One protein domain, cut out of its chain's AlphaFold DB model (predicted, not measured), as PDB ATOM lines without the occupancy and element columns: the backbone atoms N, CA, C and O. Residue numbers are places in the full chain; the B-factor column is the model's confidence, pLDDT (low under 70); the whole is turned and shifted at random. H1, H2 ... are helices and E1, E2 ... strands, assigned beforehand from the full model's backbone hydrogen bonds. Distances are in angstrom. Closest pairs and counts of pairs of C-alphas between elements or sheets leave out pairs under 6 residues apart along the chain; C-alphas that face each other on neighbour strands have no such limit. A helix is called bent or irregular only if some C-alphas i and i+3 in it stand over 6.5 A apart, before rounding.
ATOM      1  N   SER A  54      -5.500 -48.890  -9.018       39.75
ATOM      2  CA  SER A  54      -4.119 -49.020  -8.560       39.75
ATOM      3  C   SER A  54      -3.457 -47.653  -8.425       39.75
ATOM      4  O   SER A  54      -3.113 -47.045  -9.432       39.75
ATOM      5  N   ARG A  55      -3.203 -47.285  -7.162       44.69
ATOM      6  CA  ARG A  55      -2.406 -46.143  -6.682       44.69
ATOM      7  C   ARG A  55      -3.081 -44.780  -6.803       44.69
ATOM      8  O   ARG A  55      -3.457 -44.351  -7.884       44.69
ATOM      9  N   ASP A  56      -3.156 -44.126  -5.647       50.59
ATOM     10  CA  ASP A  56      -2.886 -42.706  -5.428       50.59
ATOM     11  C   ASP A  56      -3.301 -41.802  -6.594       50.59
ATOM     12  O   ASP A  56      -2.466 -41.200  -7.270       50.59
ATOM     13  N   LEU A  57      -4.615 -41.705  -6.816       64.44
ATOM     14  CA  LEU A  57      -5.171 -40.679  -7.687       64.44
ATOM     15  C   LEU A  57      -4.947 -39.333  -6.984       64.44
ATOM     16  O   LEU A  57      -5.707 -38.954  -6.092       64.44
ATOM     17  N   ILE A  58      -3.838 -38.672  -7.324       83.50
ATOM     18  CA  ILE A  58      -3.547 -37.303  -6.905       83.50
ATOM     19  C   ILE A  58      -4.474 -36.409  -7.720       83.50
ATOM     20  O   ILE A  58      -4.206 -36.111  -8.882       83.50
ATOM     21  N   ASP A  59      -5.595 -36.045  -7.112       92.50
ATOM     22  CA  ASP A  59      -6.579 -35.136  -7.686       92.50
ATOM     23  C   ASP A  59      -6.289 -33.721  -7.177       92.50
ATOM     24  O   ASP A  59      -5.975 -33.544  -5.997       92.50
ATOM     25  N   SER A  60      -6.379 -32.710  -8.035       94.94
ATOM     26  CA  SER A  60      -6.280 -31.317  -7.592       94.94
ATOM     27  C   SER A  60      -7.670 -30.833  -7.205       94.94
ATOM     28  O   SER A  60      -8.565 -30.832  -8.048       94.94
ATOM     29  N   CYS A  61      -7.856 -30.409  -5.955       96.19
ATOM     30  CA  CYS A  61      -9.137 -29.912  -5.450       96.19
ATOM     31  C   CYS A  61      -9.020 -28.498  -4.874       96.19
ATOM     32  O   CYS A  61      -8.028 -28.153  -4.230       96.19
ATOM     33  N   ILE A  62     -10.065 -27.692  -5.044       95.06
ATOM     34  CA  ILE A  62     -10.171 -26.332  -4.514       95.06
ATOM     35  C   ILE A  62     -11.516 -26.117  -3.806       95.06
ATOM     36  O   ILE A  62     -12.564 -26.585  -4.250       95.06
ATOM     37  N   SER A  63     -11.473 -25.379  -2.700       93.50
ATOM     38  CA  SER A  63     -12.646 -24.793  -2.050       93.50
ATOM     39  C   SER A  63     -12.857 -23.409  -2.657       93.50
ATOM     40  O   SER A  63     -12.022 -22.529  -2.449       93.50
ATOM     41  N   LEU A  64     -13.919 -23.207  -3.446       88.94
ATOM     42  CA  LEU A  64     -14.117 -21.917  -4.120       88.94
ATOM     43  C   LEU A  64     -14.501 -20.802  -3.136       88.94
ATOM     44  O   LEU A  64     -14.156 -19.650  -3.380       88.94
ATOM     45  N   ASP A  65     -15.130 -21.147  -2.009       82.50
ATOM     46  CA  ASP A  65     -15.563 -20.229  -0.943       82.50
ATOM     47  C   ASP A  65     -14.451 -19.253  -0.502       82.50
ATOM     48  O   ASP A  65     -14.651 -18.041  -0.423       82.50
ATOM     49  N   ALA A  66     -13.236 -19.774  -0.295       62.44
ATOM     50  CA  ALA A  66     -12.087 -18.998   0.176       62.44
ATOM     51  C   ALA A  66     -11.479 -18.072  -0.900       62.44
ATOM     52  O   ALA A  66     -10.999 -16.983  -0.577       62.44
ATOM     53  N   ASP A  67     -11.510 -18.490  -2.169       65.69
ATOM     54  CA  ASP A  67     -10.770 -17.868  -3.278       65.69
ATOM     55  C   ASP A  67     -11.670 -17.164  -4.316       65.69
ATOM     56  O   ASP A  67     -11.202 -16.718  -5.366       65.69
ATOM     57  N   LEU A  68     -12.954 -16.939  -4.003       75.19
ATOM     58  CA  LEU A  68     -13.922 -16.166  -4.809       75.19
ATOM     59  C   LEU A  68     -13.495 -14.714  -5.136       75.19
ATOM     60  O   LEU A  68     -14.210 -14.001  -5.840       75.19
ATOM     61  N   ASN A  69     -12.352 -14.239  -4.638       78.38
ATOM     62  CA  ASN A  69     -11.732 -12.962  -5.019       78.38
ATOM     63  C   ASN A  69     -10.767 -13.071  -6.216       78.38
ATOM     64  O   ASN A  69     -10.429 -12.043  -6.794       78.38
ATOM     65  N   VAL A  70     -10.353 -14.282  -6.603       78.31
ATOM     66  CA  VAL A  70      -9.499 -14.548  -7.779       78.31
ATOM     67  C   VAL A  70     -10.332 -14.655  -9.066       78.31
ATOM     68  O   VAL A  70      -9.833 -14.406 -10.161       78.31
ATOM     69  N   LEU A  71     -11.616 -15.010  -8.951       83.06
ATOM     70  CA  LEU A  71     -12.503 -15.220 -10.095       83.06
ATOM     71  C   LEU A  71     -13.054 -13.900 -10.679       83.06
ATOM     72  O   LEU A  71     -13.450 -13.016  -9.913       83.06
ATOM     73  N   PRO A  72     -13.175 -13.778 -12.020       82.62
ATOM     74  CA  PRO A  72     -13.783 -12.614 -12.666       82.62
ATOM     75  C   PRO A  72     -15.207 -12.339 -12.151       82.62
ATOM     76  O   PRO A  72     -15.941 -13.300 -11.897       82.62
ATOM     77  N   PRO A  73     -15.662 -11.070 -12.067       82.00
ATOM     78  CA  PRO A  73     -16.976 -10.721 -11.514       82.00
ATOM     79  C   PRO A  73     -18.155 -11.504 -12.112       82.00
ATOM     80  O   PRO A  73     -19.057 -11.900 -11.379       82.00
ATOM     81  N   SER A  74     -18.122 -11.803 -13.414       78.88
ATOM     82  CA  SER A  74     -19.139 -12.604 -14.111       78.88
ATOM     83  C   SER A  74     -19.218 -14.054 -13.611       78.88
ATOM     84  O   SER A  74     -20.304 -14.614 -13.487       78.88
ATOM     85  N   VAL A  75     -18.071 -14.661 -13.287       81.06
ATOM     86  CA  VAL A  75     -17.983 -16.027 -12.736       81.06
ATOM     87  C   VAL A  75     -18.284 -16.015 -11.237       81.06
ATOM     88  O   VAL A  75     -18.957 -16.909 -10.733       81.06
ATOM     89  N   LYS A  76     -17.875 -14.957 -10.527       84.94
ATOM     90  CA  LYS A  76     -18.260 -14.723  -9.132       84.94
ATOM     91  C   LYS A  76     -19.782 -14.638  -8.988       84.94
ATOM     92  O   LYS A  76     -20.341 -15.324  -8.143       84.94
ATOM     93  N   ALA A  77     -20.467 -13.889  -9.855       81.38
ATOM     94  CA  ALA A  77     -21.929 -13.785  -9.862       81.38
ATOM     95  C   ALA A  77     -22.634 -15.140 -10.086       81.38
ATOM     96  O   ALA A  77     -23.644 -15.410  -9.439       81.38
ATOM     97  N   LEU A  78     -22.075 -16.018 -10.932       78.69
ATOM     98  CA  LEU A  78     -22.565 -17.391 -11.144       78.69
ATOM     99  C   LEU A  78     -22.476 -18.257  -9.866       78.69
ATOM    100  O   LEU A  78     -23.302 -19.147  -9.661       78.69
ATOM    101  N   LEU A  79     -21.479 -18.001  -9.013       80.06
ATOM    102  CA  LEU A  79     -21.163 -18.788  -7.815       80.06
ATOM    103  C   LEU A  79     -21.696 -18.189  -6.503       80.06
ATOM    104  O   LEU A  79     -21.804 -18.908  -5.517       80.06
ATOM    105  N   VAL A  80     -22.075 -16.907  -6.469       71.81
ATOM    106  CA  VAL A  80     -22.508 -16.185  -5.250       71.81
ATOM    107  C   VAL A  80     -23.748 -16.791  -4.562       71.81
ATOM    108  O   VAL A  80     -23.944 -16.578  -3.370       71.81
ATOM    109  N   GLY A  81     -24.552 -17.598  -5.263       72.56
ATOM    110  CA  GLY A  81     -25.648 -18.380  -4.664       72.56
ATOM    111  C   GLY A  81     -25.256 -19.768  -4.129       72.56
ATOM    112  O   GLY A  81     -26.113 -20.488  -3.628       72.56
ATOM    113  N   GLN A  82     -23.996 -20.184  -4.284       68.88
ATOM    114  CA  GLN A  82     -23.486 -21.525  -3.968       68.88
ATOM    115  C   GLN A  82     -22.067 -21.424  -3.377       68.88
ATOM    116  O   GLN A  82     -21.116 -21.965  -3.936       68.88
ATOM    117  N   ALA A  83     -21.925 -20.712  -2.255       57.88
ATOM    118  CA  ALA A  83     -20.635 -20.493  -1.586       57.88
ATOM    119  C   ALA A  83     -19.869 -21.806  -1.313       57.88
ATOM    120  O   ALA A  83     -18.675 -21.902  -1.575       57.88
ATOM    121  N   GLU A  84     -20.579 -22.858  -0.897       75.38
ATOM    122  CA  GLU A  84     -20.011 -24.171  -0.551       75.38
ATOM    123  C   GLU A  84     -19.738 -25.086  -1.770       75.38
ATOM    124  O   GLU A  84     -19.940 -26.300  -1.714       75.38
ATOM    125  N   VAL A  85     -19.285 -24.528  -2.904       87.12
ATOM    126  CA  VAL A  85     -18.786 -25.340  -4.029       87.12
ATOM    127  C   VAL A  85     -17.331 -25.728  -3.788       87.12
ATOM    128  O   VAL A  85     -16.411 -24.908  -3.836       87.12
ATOM    129  N   CYS A  86     -17.139 -27.026  -3.600       89.12
ATOM    130  CA  CYS A  86     -15.844 -27.665  -3.471       89.12
ATOM    131  C   CYS A  86     -15.623 -28.554  -4.705       89.12
ATOM    132  O   CYS A  86     -16.453 -29.410  -5.011       89.12
ATOM    133  N   LEU A  87     -14.561 -28.285  -5.466       93.88
ATOM    134  CA  LEU A  87     -14.390 -28.747  -6.845       93.88
ATOM    135  C   LEU A  87     -13.059 -29.486  -7.004       93.88
ATOM    136  O   LEU A  87     -12.021 -28.952  -6.624       93.88
ATOM    137  N   CYS A  88     -13.084 -30.682  -7.588       95.50
ATOM    138  CA  CYS A  88     -11.900 -31.486  -7.901       95.50
ATOM    139  C   CYS A  88     -11.752 -31.668  -9.418       95.50
ATOM    140  O   CYS A  88     -12.748 -31.640 -10.144       95.50
ATOM    141  N   LEU A  89     -10.528 -31.874  -9.909       94.12
ATOM    142  CA  LEU A  89     -10.237 -31.954 -11.342       94.12
ATOM    143  C   LEU A  89     -10.955 -33.125 -12.027       94.12
ATOM    144  O   LEU A  89     -11.483 -32.940 -13.123       94.12
ATOM    145  N   LYS A  90     -11.073 -34.292 -11.376       92.12
ATOM    146  CA  LYS A  90     -11.870 -35.413 -11.922       92.12
ATOM    147  C   LYS A  90     -13.371 -35.078 -12.061       92.12
ATOM    148  O   LYS A  90     -14.050 -35.648 -12.909       92.12
ATOM    149  N   ASP A  91     -13.887 -34.194 -11.199       92.31
ATOM    150  CA  ASP A  91     -15.316 -33.874 -11.063       92.31
ATOM    151  C   ASP A  91     -15.705 -32.604 -11.842       92.31
ATOM    152  O   ASP A  91     -16.893 -32.313 -11.987       92.31
ATOM    153  N   LEU A  92     -14.725 -31.864 -12.382       93.62
ATOM    154  CA  LEU A  92     -14.913 -30.630 -13.153       93.62
ATOM    155  C   LEU A  92     -15.933 -30.803 -14.287       93.62
ATOM    156  O   LEU A  92     -16.830 -29.977 -14.452       93.62
ATOM    157  N   ASP A  93     -15.835 -31.899 -15.035       92.38
ATOM    158  CA  ASP A  93     -16.747 -32.214 -16.135       92.38
ATOM    159  C   ASP A  93     -18.185 -32.447 -15.654       92.38
ATOM    160  O   ASP A  93     -19.126 -31.945 -16.269       92.38
ATOM    161  N   ILE A  94     -18.352 -33.143 -14.525       91.31
ATOM    162  CA  ILE A  94     -19.657 -33.425 -13.911       91.31
ATOM    163  C   ILE A  94     -20.267 -32.130 -13.359       91.31
ATOM    164  O   ILE A  94     -21.460 -31.886 -13.531       91.31
ATOM    165  N   PHE A  95     -19.454 -31.270 -12.740       91.12
ATOM    166  CA  PHE A  95     -19.879 -29.960 -12.250       91.12
ATOM    167  C   PHE A  95     -20.351 -29.051 -13.393       91.12
ATOM    168  O   PHE A  95     -21.441 -28.479 -13.314       91.12
ATOM    169  N   LEU A  96     -19.572 -28.947 -14.475       91.00
ATOM    170  CA  LEU A  96     -19.933 -28.156 -15.654       91.00
ATOM    171  C   LEU A  96     -21.233 -28.664 -16.298       91.00
ATOM    172  O   LEU A  96     -22.108 -27.860 -16.622       91.00
ATOM    173  N   ASP A  97     -21.390 -29.982 -16.440       89.31
ATOM    174  CA  ASP A  97     -22.591 -30.591 -17.018       89.31
ATOM    175  C   ASP A  97     -23.831 -30.364 -16.134       89.31
ATOM    176  O   ASP A  97     -24.842 -29.840 -16.602       89.31
ATOM    177  N   ALA A  98     -23.735 -30.665 -14.835       87.81
ATOM    178  CA  ALA A  98     -24.865 -30.609 -13.909       87.81
ATOM    179  C   ALA A  98     -25.278 -29.184 -13.500       87.81
ATOM    180  O   ALA A  98     -26.456 -28.948 -13.224       87.81
ATOM    181  N   LYS A  99     -24.338 -28.230 -13.423       84.19
ATOM    182  CA  LYS A  99     -24.611 -26.861 -12.945       84.19
ATOM    183  C   LYS A  99     -24.728 -25.843 -14.073       84.19
ATOM    184  O   LYS A  99     -25.652 -25.037 -14.043       84.19
ATOM    185  N   VAL A 100     -23.839 -25.860 -15.069       82.50
ATOM    186  CA  VAL A 100     -23.797 -24.784 -16.080       82.50
ATOM    187  C   VAL A 100     -24.874 -24.982 -17.146       82.50
ATOM    188  O   VAL A 100     -25.581 -24.027 -17.465       82.50
ATOM    189  N   LYS A 101     -25.099 -26.215 -17.627       78.31
ATOM    190  CA  LYS A 101     -26.235 -26.499 -18.531       78.31
ATOM    191  C   LYS A 101     -27.584 -26.305 -17.835       78.31
ATOM    192  O   LYS A 101     -28.506 -25.758 -18.433       78.31
ATOM    193  N   GLY A 102     -27.682 -26.689 -16.559       74.94
ATOM    194  CA  GLY A 102     -28.882 -26.489 -15.738       74.94
ATOM    195  C   GLY A 102     -29.280 -25.018 -15.546       74.94
ATOM    196  O   GLY A 102     -30.441 -24.739 -15.265       74.94
ATOM    197  N   LEU A 103     -28.348 -24.076 -15.743       75.31
ATOM    198  CA  LEU A 103     -28.596 -22.633 -15.661       75.31
ATOM    199  C   LEU A 103     -29.024 -21.986 -16.992       75.31
ATOM    200  O   LEU A 103     -29.247 -20.776 -17.012       75.31
ATOM    201  N   GLY A 104     -29.181 -22.771 -18.070       67.62
ATOM    202  CA  GLY A 104     -29.945 -22.460 -19.291       67.62
ATOM    203  C   GLY A 104     -29.586 -21.153 -20.006       67.62
ATOM    204  O   GLY A 104     -28.880 -21.155 -21.008       67.62
ATOM    205  N   VAL A 105     -30.074 -20.029 -19.481       62.66
ATOM    206  CA  VAL A 105     -29.807 -18.670 -19.974       62.66
ATOM    207  C   VAL A 105     -28.329 -18.291 -19.816       62.66
ATOM    208  O   VAL A 105     -27.725 -17.784 -20.759       62.66
ATOM    209  N   LEU A 106     -27.705 -18.561 -18.660       63.47
ATOM    210  CA  LEU A 106     -26.304 -18.160 -18.423       63.47
ATOM    211  C   LEU A 106     -25.280 -19.046 -19.146       63.47
ATOM    212  O   LEU A 106     -24.173 -18.579 -19.416       63.47
ATOM    213  N   GLY A 107     -25.649 -20.275 -19.524       65.31
ATOM    214  CA  GLY A 107     -24.801 -21.155 -20.338       65.31
ATOM    215  C   GLY A 107     -24.511 -20.603 -21.741       65.31
ATOM    216  O   GLY A 107     -23.497 -20.960 -22.333       65.31
ATOM    217  N   ASN A 108     -25.354 -19.689 -22.237       72.38
ATOM    218  CA  ASN A 108     -25.143 -18.994 -23.508       72.38
ATOM    219  C   ASN A 108     -24.276 -17.729 -23.363       72.38
ATOM    220  O   ASN A 108     -23.612 -17.342 -24.319       72.38
ATOM    221  N   LEU A 109     -24.250 -17.089 -22.183       73.56
ATOM    222  CA  LEU A 109     -23.365 -15.944 -21.914       73.56
ATOM    223  C   LEU A 109     -21.935 -16.383 -21.574       73.56
ATOM    224  O   LEU A 109     -20.981 -15.673 -21.884       73.56
ATOM    225  N   ILE A 110     -21.777 -17.532 -20.911       76.94
ATOM    226  CA  ILE A 110     -20.475 -18.050 -20.488       76.94
ATOM    227  C   ILE A 110     -20.142 -19.286 -21.324       76.94
ATOM    228  O   ILE A 110     -20.553 -20.399 -21.002       76.94
ATOM    229  N   ASN A 111     -19.356 -19.073 -22.384       85.75
ATOM    230  CA  ASN A 111     -18.814 -20.123 -23.248       85.75
ATOM    231  C   ASN A 111     -18.175 -21.242 -22.396       85.75
ATOM    232  O   ASN A 111     -17.135 -21.039 -21.765       85.75
ATOM    233  N   VAL A 112     -18.822 -22.414 -22.350       88.31
ATOM    234  CA  VAL A 112     -18.492 -23.511 -21.420       88.31
ATOM    235  C   VAL A 112     -17.038 -23.998 -21.561       88.31
ATOM    236  O   VAL A 112     -16.379 -24.140 -20.530       88.31
ATOM    237  N   PRO A 113     -16.480 -24.189 -22.777       90.50
ATOM    238  CA  PRO A 113     -15.038 -24.309 -23.004       90.50
ATOM    239  C   PRO A 113     -14.162 -23.277 -22.273       90.50
ATOM    240  O   PRO A 113     -13.191 -23.662 -21.626       90.50
ATOM    241  N   GLY A 114     -14.508 -21.988 -22.314       88.31
ATOM    242  CA  GLY A 114     -13.749 -20.928 -21.637       88.31
ATOM    243  C   GLY A 114     -13.803 -21.041 -20.111       88.31
ATOM    244  O   GLY A 114     -12.773 -20.949 -19.444       88.31
ATOM    245  N   LEU A 115     -14.983 -21.334 -19.551       89.38
ATOM    246  CA  LEU A 115     -15.130 -21.595 -18.115       89.38
ATOM    247  C   LEU A 115     -14.386 -22.867 -17.681       89.38
ATOM    248  O   LEU A 115     -13.800 -22.886 -16.600       89.38
ATOM    249  N   ARG A 116     -14.356 -23.907 -18.525       93.44
ATOM    250  CA  ARG A 116     -13.554 -25.115 -18.289       93.44
ATOM    251  C   ARG A 116     -12.068 -24.785 -18.217       93.44
ATOM    252  O   ARG A 116     -11.425 -25.229 -17.276       93.44
ATOM    253  N   VAL A 117     -11.532 -24.015 -19.168       92.88
ATOM    254  CA  VAL A 117     -10.114 -23.609 -19.161       92.88
ATOM    255  C   VAL A 117      -9.788 -22.801 -17.904       92.88
ATOM    256  O   VAL A 117      -8.836 -23.141 -17.210       92.88
ATOM    257  N   LEU A 118     -10.615 -21.812 -17.550       92.06
ATOM    258  CA  LEU A 118     -10.412 -20.979 -16.359       92.06
ATOM    259  C   LEU A 118     -10.458 -21.784 -15.048       92.06
ATOM    260  O   LEU A 118      -9.603 -21.604 -14.185       92.06
ATOM    261  N   LEU A 119     -11.441 -22.676 -14.880       93.44
ATOM    262  CA  LEU A 119     -11.529 -23.525 -13.687       93.44
ATOM    263  C   LEU A 119     -10.398 -24.560 -13.641       93.44
ATOM    264  O   LEU A 119      -9.890 -24.843 -12.562       93.44
ATOM    265  N   ASN A 120      -9.979 -25.095 -14.788       94.62
ATOM    266  CA  ASN A 120      -8.853 -26.022 -14.879       94.62
ATOM    267  C   ASN A 120      -7.524 -25.342 -14.506       94.62
ATOM    268  O   ASN A 120      -6.740 -25.919 -13.756       94.62
ATOM    269  N   ASP A 121      -7.286 -24.111 -14.964       93.88
ATOM    270  CA  ASP A 121      -6.120 -23.316 -14.564       93.88
ATOM    271  C   ASP A 121      -6.150 -22.980 -13.063       93.88
ATOM    272  O   ASP A 121      -5.164 -23.191 -12.359       93.88
ATOM    273  N   LEU A 122      -7.307 -22.579 -12.522       93.06
ATOM    274  CA  LEU A 122      -7.473 -22.349 -11.082       93.06
ATOM    275  C   LEU A 122      -7.199 -23.626 -10.257       93.06
ATOM    276  O   LEU A 122      -6.537 -23.570  -9.221       93.06
ATOM    277  N   LEU A 123      -7.651 -24.792 -10.728       94.69
ATOM    278  CA  LEU A 123      -7.378 -26.090 -10.097       94.69
ATOM    279  C   LEU A 123      -5.887 -26.466 -10.134       94.69
ATOM    280  O   LEU A 123      -5.412 -27.101  -9.196       94.69
ATOM    281  N   HIS A 124      -5.133 -26.056 -11.156       93.31
ATOM    282  CA  HIS A 124      -3.686 -26.294 -11.233       93.31
ATOM    283  C   HIS A 124      -2.850 -25.259 -10.458       93.31
ATOM    284  O   HIS A 124      -1.812 -25.613  -9.903       93.31
ATOM    285  N   THR A 125      -3.284 -23.996 -10.396       94.31
ATOM    286  CA  THR A 125      -2.523 -22.882  -9.794       94.31
ATOM    287  C   THR A 125      -2.877 -22.587  -8.333       94.31
ATOM    288  O   THR A 125      -2.058 -22.014  -7.609       94.31
ATOM    289  N   LYS A 126      -4.088 -22.952  -7.889       94.50
ATOM    290  CA  LYS A 126      -4.614 -22.728  -6.526       94.50
ATOM    291  C   LYS A 126      -5.152 -23.993  -5.854       94.50
ATOM    292  O   LYS A 126      -5.271 -24.017  -4.630       94.50
ATOM    293  N   GLY A 127      -5.460 -25.042  -6.615       94.50
ATOM    294  CA  GLY A 127      -5.900 -26.318  -6.057       94.50
ATOM    295  C   GLY A 127      -4.829 -26.983  -5.185       94.50
ATOM    296  O   GLY A 127      -3.633 -26.942  -5.469       94.50
ATOM    297  N   SER A 128      -5.272 -27.630  -4.111       95.69
ATOM    298  CA  SER A 128      -4.438 -28.528  -3.312       95.69
ATOM    299  C   SER A 128      -4.385 -29.901  -3.974       95.69
ATOM    300  O   SER A 128      -5.425 -30.443  -4.344       95.69
ATOM    301  N   GLN A 129      -3.195 -30.494  -4.082       95.56
ATOM    302  CA  GLN A 129      -3.049 -31.887  -4.505       95.56
ATOM    303  C   GLN A 129      -3.471 -32.833  -3.376       95.56
ATOM    304  O   GLN A 129      -2.889 -32.829  -2.289       95.56
ATOM    305  N   CYS A 130      -4.483 -33.653  -3.642       95.62
ATOM    306  CA  CYS A 130      -5.165 -34.477  -2.657       95.62
ATOM    307  C   CYS A 130      -4.938 -35.967  -2.924       95.62
ATOM    308  O   CYS A 130      -5.444 -36.529  -3.892       95.62
ATOM    309  N   THR A 131      -4.205 -36.638  -2.031       95.38
ATOM    310  CA  THR A 131      -4.041 -38.097  -2.072       95.38
ATOM    311  C   THR A 131      -5.241 -38.787  -1.426       95.38
ATOM    312  O   THR A 131      -5.429 -38.721  -0.209       95.38
ATOM    313  N   VAL A 132      -6.041 -39.481  -2.233       94.19
ATOM    314  CA  VAL A 132      -7.201 -40.254  -1.763       94.19
ATOM    315  C   VAL A 132      -6.748 -41.652  -1.314       94.19
ATOM    316  O   VAL A 132      -6.148 -42.367  -2.118       94.19
ATOM    317  N   PRO A 133      -7.005 -42.087  -0.064       95.69
ATOM    318  CA  PRO A 133      -6.670 -43.445   0.356       95.69
ATOM    319  C   PRO A 133      -7.579 -44.476  -0.327       95.69
ATOM    320  O   PRO A 133      -8.696 -44.173  -0.736       95.69
ATOM    321  N   SER A 134      -7.130 -45.731  -0.412       94.50
ATOM    322  CA  SER A 134      -7.957 -46.818  -0.950       94.50
ATOM    323  C   SER A 134      -9.271 -46.971  -0.173       94.50
ATOM    324  O   SER A 134      -9.278 -46.877   1.055       94.50
ATOM    325  N   HIS A 135     -10.358 -47.266  -0.895       94.50
ATOM    326  CA  HIS A 135     -11.726 -47.352  -0.364       94.50
ATOM    327  C   HIS A 135     -12.251 -46.033   0.227       94.50
ATOM    328  O   HIS A 135     -12.894 -46.009   1.283       94.50
ATOM    329  N   ALA A 136     -11.944 -44.933  -0.458       95.56
ATOM    330  CA  ALA A 136     -12.454 -43.602  -0.184       95.56
ATOM    331  C   ALA A 136     -12.766 -42.861  -1.486       95.56
ATOM    332  O   ALA A 136     -12.128 -43.087  -2.519       95.56
ATOM    333  N   HIS A 137     -13.672 -41.898  -1.392       92.88
ATOM    334  CA  HIS A 137     -13.939 -40.910  -2.426       92.88
ATOM    335  C   HIS A 137     -13.719 -39.503  -1.865       92.88
ATOM    336  O   HIS A 137     -13.853 -39.250  -0.665       92.88
ATOM    337  N   LEU A 138     -13.351 -38.569  -2.744       92.19
ATOM    338  CA  LEU A 138     -13.264 -37.157  -2.374       92.19
ATOM    339  C   LEU A 138     -14.657 -36.636  -2.031       92.19
ATOM    340  O   LEU A 138     -15.609 -36.836  -2.782       92.19
ATOM    341  N   ALA A 139     -14.722 -35.975  -0.886       91.69
ATOM    342  CA  ALA A 139     -15.883 -35.315  -0.317       91.69
ATOM    343  C   ALA A 139     -15.375 -33.966   0.206       91.69
ATOM    344  O   ALA A 139     -15.317 -33.720   1.408       91.69
ATOM    345  N   CYS A 140     -14.861 -33.168  -0.735       90.25
ATOM    346  CA  CYS A 140     -14.232 -31.864  -0.536       90.25
ATOM    347  C   CYS A 140     -15.127 -30.973   0.355       90.25
ATOM    348  O   CYS A 140     -16.337 -30.906   0.151       90.25
ATOM    349  N   THR A 141     -14.537 -30.291   1.343       92.50
ATOM    350  CA  THR A 141     -15.258 -29.390   2.270       92.50
ATOM    351  C   THR A 141     -14.605 -28.014   2.290       92.50
ATOM    352  O   THR A 141     -13.390 -27.928   2.113       92.50
ATOM    353  N   ASN A 142     -15.354 -26.942   2.573       88.81
ATOM    354  CA  ASN A 142     -14.820 -25.576   2.451       88.81
ATOM    355  C   ASN A 142     -13.539 -25.342   3.275       88.81
ATOM    356  O   ASN A 142     -12.643 -24.620   2.844       88.81
ATOM    357  N   ALA A 143     -13.444 -25.988   4.445       92.25
ATOM    358  CA  ALA A 143     -12.304 -25.914   5.360       92.25
ATOM    359  C   ALA A 143     -11.160 -26.906   5.046       92.25
ATOM    360  O   ALA A 143     -10.111 -26.851   5.687       92.25
ATOM    361  N   ASN A 144     -11.355 -27.847   4.115       94.19
ATOM    362  CA  ASN A 144     -10.330 -28.782   3.653       94.19
ATOM    363  C   ASN A 144     -10.692 -29.328   2.253       94.19
ATOM    364  O   ASN A 144     -11.547 -30.223   2.162       94.19
ATOM    365  N   PRO A 145     -10.027 -28.867   1.174       94.38
ATOM    366  CA  PRO A 145     -10.294 -29.363  -0.175       94.38
ATOM    367  C   PRO A 145      -9.932 -30.846  -0.348       94.38
ATOM    368  O   PRO A 145     -10.568 -31.555  -1.118       94.38
ATOM    369  N   CYS A 146      -8.979 -31.352   0.441       96.12
ATOM    370  CA  CYS A 146      -8.584 -32.761   0.474       96.12
ATOM    371  C   CYS A 146      -9.362 -33.578   1.518       96.12
ATOM    372  O   CYS A 146      -8.846 -34.547   2.087       96.12
ATOM    373  N   HIS A 147     -10.604 -33.188   1.814       95.56
ATOM    374  CA  HIS A 147     -11.499 -34.027   2.599       95.56
ATOM    375  C   HIS A 147     -11.977 -35.219   1.755       95.56
ATOM    376  O   HIS A 147     -12.364 -35.086   0.595       95.56
ATOM    377  N   PHE A 148     -11.939 -36.406   2.357       95.62
ATOM    378  CA  PHE A 148     -12.432 -37.648   1.775       95.62
ATOM    379  C   PHE A 148     -13.348 -38.368   2.767       95.62
ATOM    380  O   PHE A 148     -13.099 -38.366   3.982       95.62
ATOM    381  N   GLU A 149     -14.369 -39.020   2.227       96.69
ATOM    382  CA  GLU A 149     -15.240 -39.946   2.942       96.69
ATOM    383  C   GLU A 149     -14.914 -41.386   2.538       96.69
ATOM    384  O   GLU A 149     -14.377 -41.647   1.461       96.69
ATOM    385  N   CYS A 150     -15.164 -42.329   3.445       97.19
ATOM    386  CA  CYS A 150     -14.880 -43.738   3.192       97.19
ATOM    387  C   CYS A 150     -16.035 -44.402   2.454       97.19
ATOM    388  O   CYS A 150     -17.200 -44.150   2.763       97.19
ATOM    389  N   ASP A 151     -15.703 -45.313   1.544       95.94
ATOM    390  CA  ASP A 151     -16.692 -46.088   0.805       95.94
ATOM    391  C   ASP A 151     -17.510 -46.998   1.731       95.94
ATOM    392  O   ASP A 151     -17.114 -47.340   2.851       95.94
TER     393      ASP A 151
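Overview. This is residues 54 to 151 of the 1205 residues of an uncharacterized protein of Moniliophthora roreri (strain MCA 2997) (UniProt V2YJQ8). A small three-stranded sheet, E2 E1 E3, stands between a larger helical half and a two-stranded hairpin, E4 and E5, at the other end of an elongated domain. From the sheet H3 leads away, short H4 makes the turn at the far end, and H5 leads back beside H3, while H2 lies in the same half without packing on them. The printed part has 98 residues with five named helices and five named strands, in the order E1 H1 H2 E2 H3 H4 H5 E3 E4 E5. Both sheets are antiparallel and the class is mixed, helices and strands. The whole is compact, with a radius of gyration of the C-alphas of 13.7 A, and spans 40 by 24 by 21 A.

Along the chain. Find C-alpha 58 at (-3.547, -37.303, -6.905); there E1, residues 58 to 63, begins and runs 16.2 A. H1, residues 64 to 67, follows directly, then H2, residues 73 to 79, 9.8 A long. E2 is residues 86 to 88. Look next at C-alpha 89, at (-10.237, -31.954, -11.342), where H3, residues 89 to 103, starts its 21.0 A; it is irregular, with C-alphas 90 and 93 7.2 A apart. H4 is residues 106 to 109, and H5, residues 112 to 125, measures 19.8 A. E3, residues 128 to 131, is 9.7 A long, E4 is residues 136 to 138, and E5, residues 148 to 150, ends at C-alpha 150, (-14.880, -43.738, 3.192).

Arrangement. Start at inner strand E1, whose pairing is staggered: residues 58 to 61 pair with E3, where N 61 and O 128 are 2.9 A apart, and residues 61 to 63 with E2, where N 62 and O 87 are 2.8 A apart, both within hydrogen-bond range. H5 is on this sheet at a height of 11.1 A, giving two layers, a helix on one face of a sheet; it runs across the strands, at 78 degrees to E1 on the local plane. H3 is on the same face but over none of the strands. H3 and H5 touch, closest at C-alphas 89 and 123, 6.6 A, and run opposite ways at a steep tilt of 35.4 degrees, only just past shallow. H2 and H5 are only just apart, at 8.3 A. In the hairpin E4 and E5, N 137 and O 149 are 2.9 A apart, within hydrogen-bond range. Every O i to N i+4 pair is within hydrogen-bond range in H2 and H5, against 7 of 11 in H3; H1 and H4 are too short for such a pair.

Size, cuts and confidence. The C-alphas of Ser 54 and Val 105 are the two farthest apart, 41.4 A. The printed part has no cut and no long link. Its mean pLDDT is 85.2, with residues 54 to 57, 66 to 67, 82 to 83 and 104 to 107 under 70.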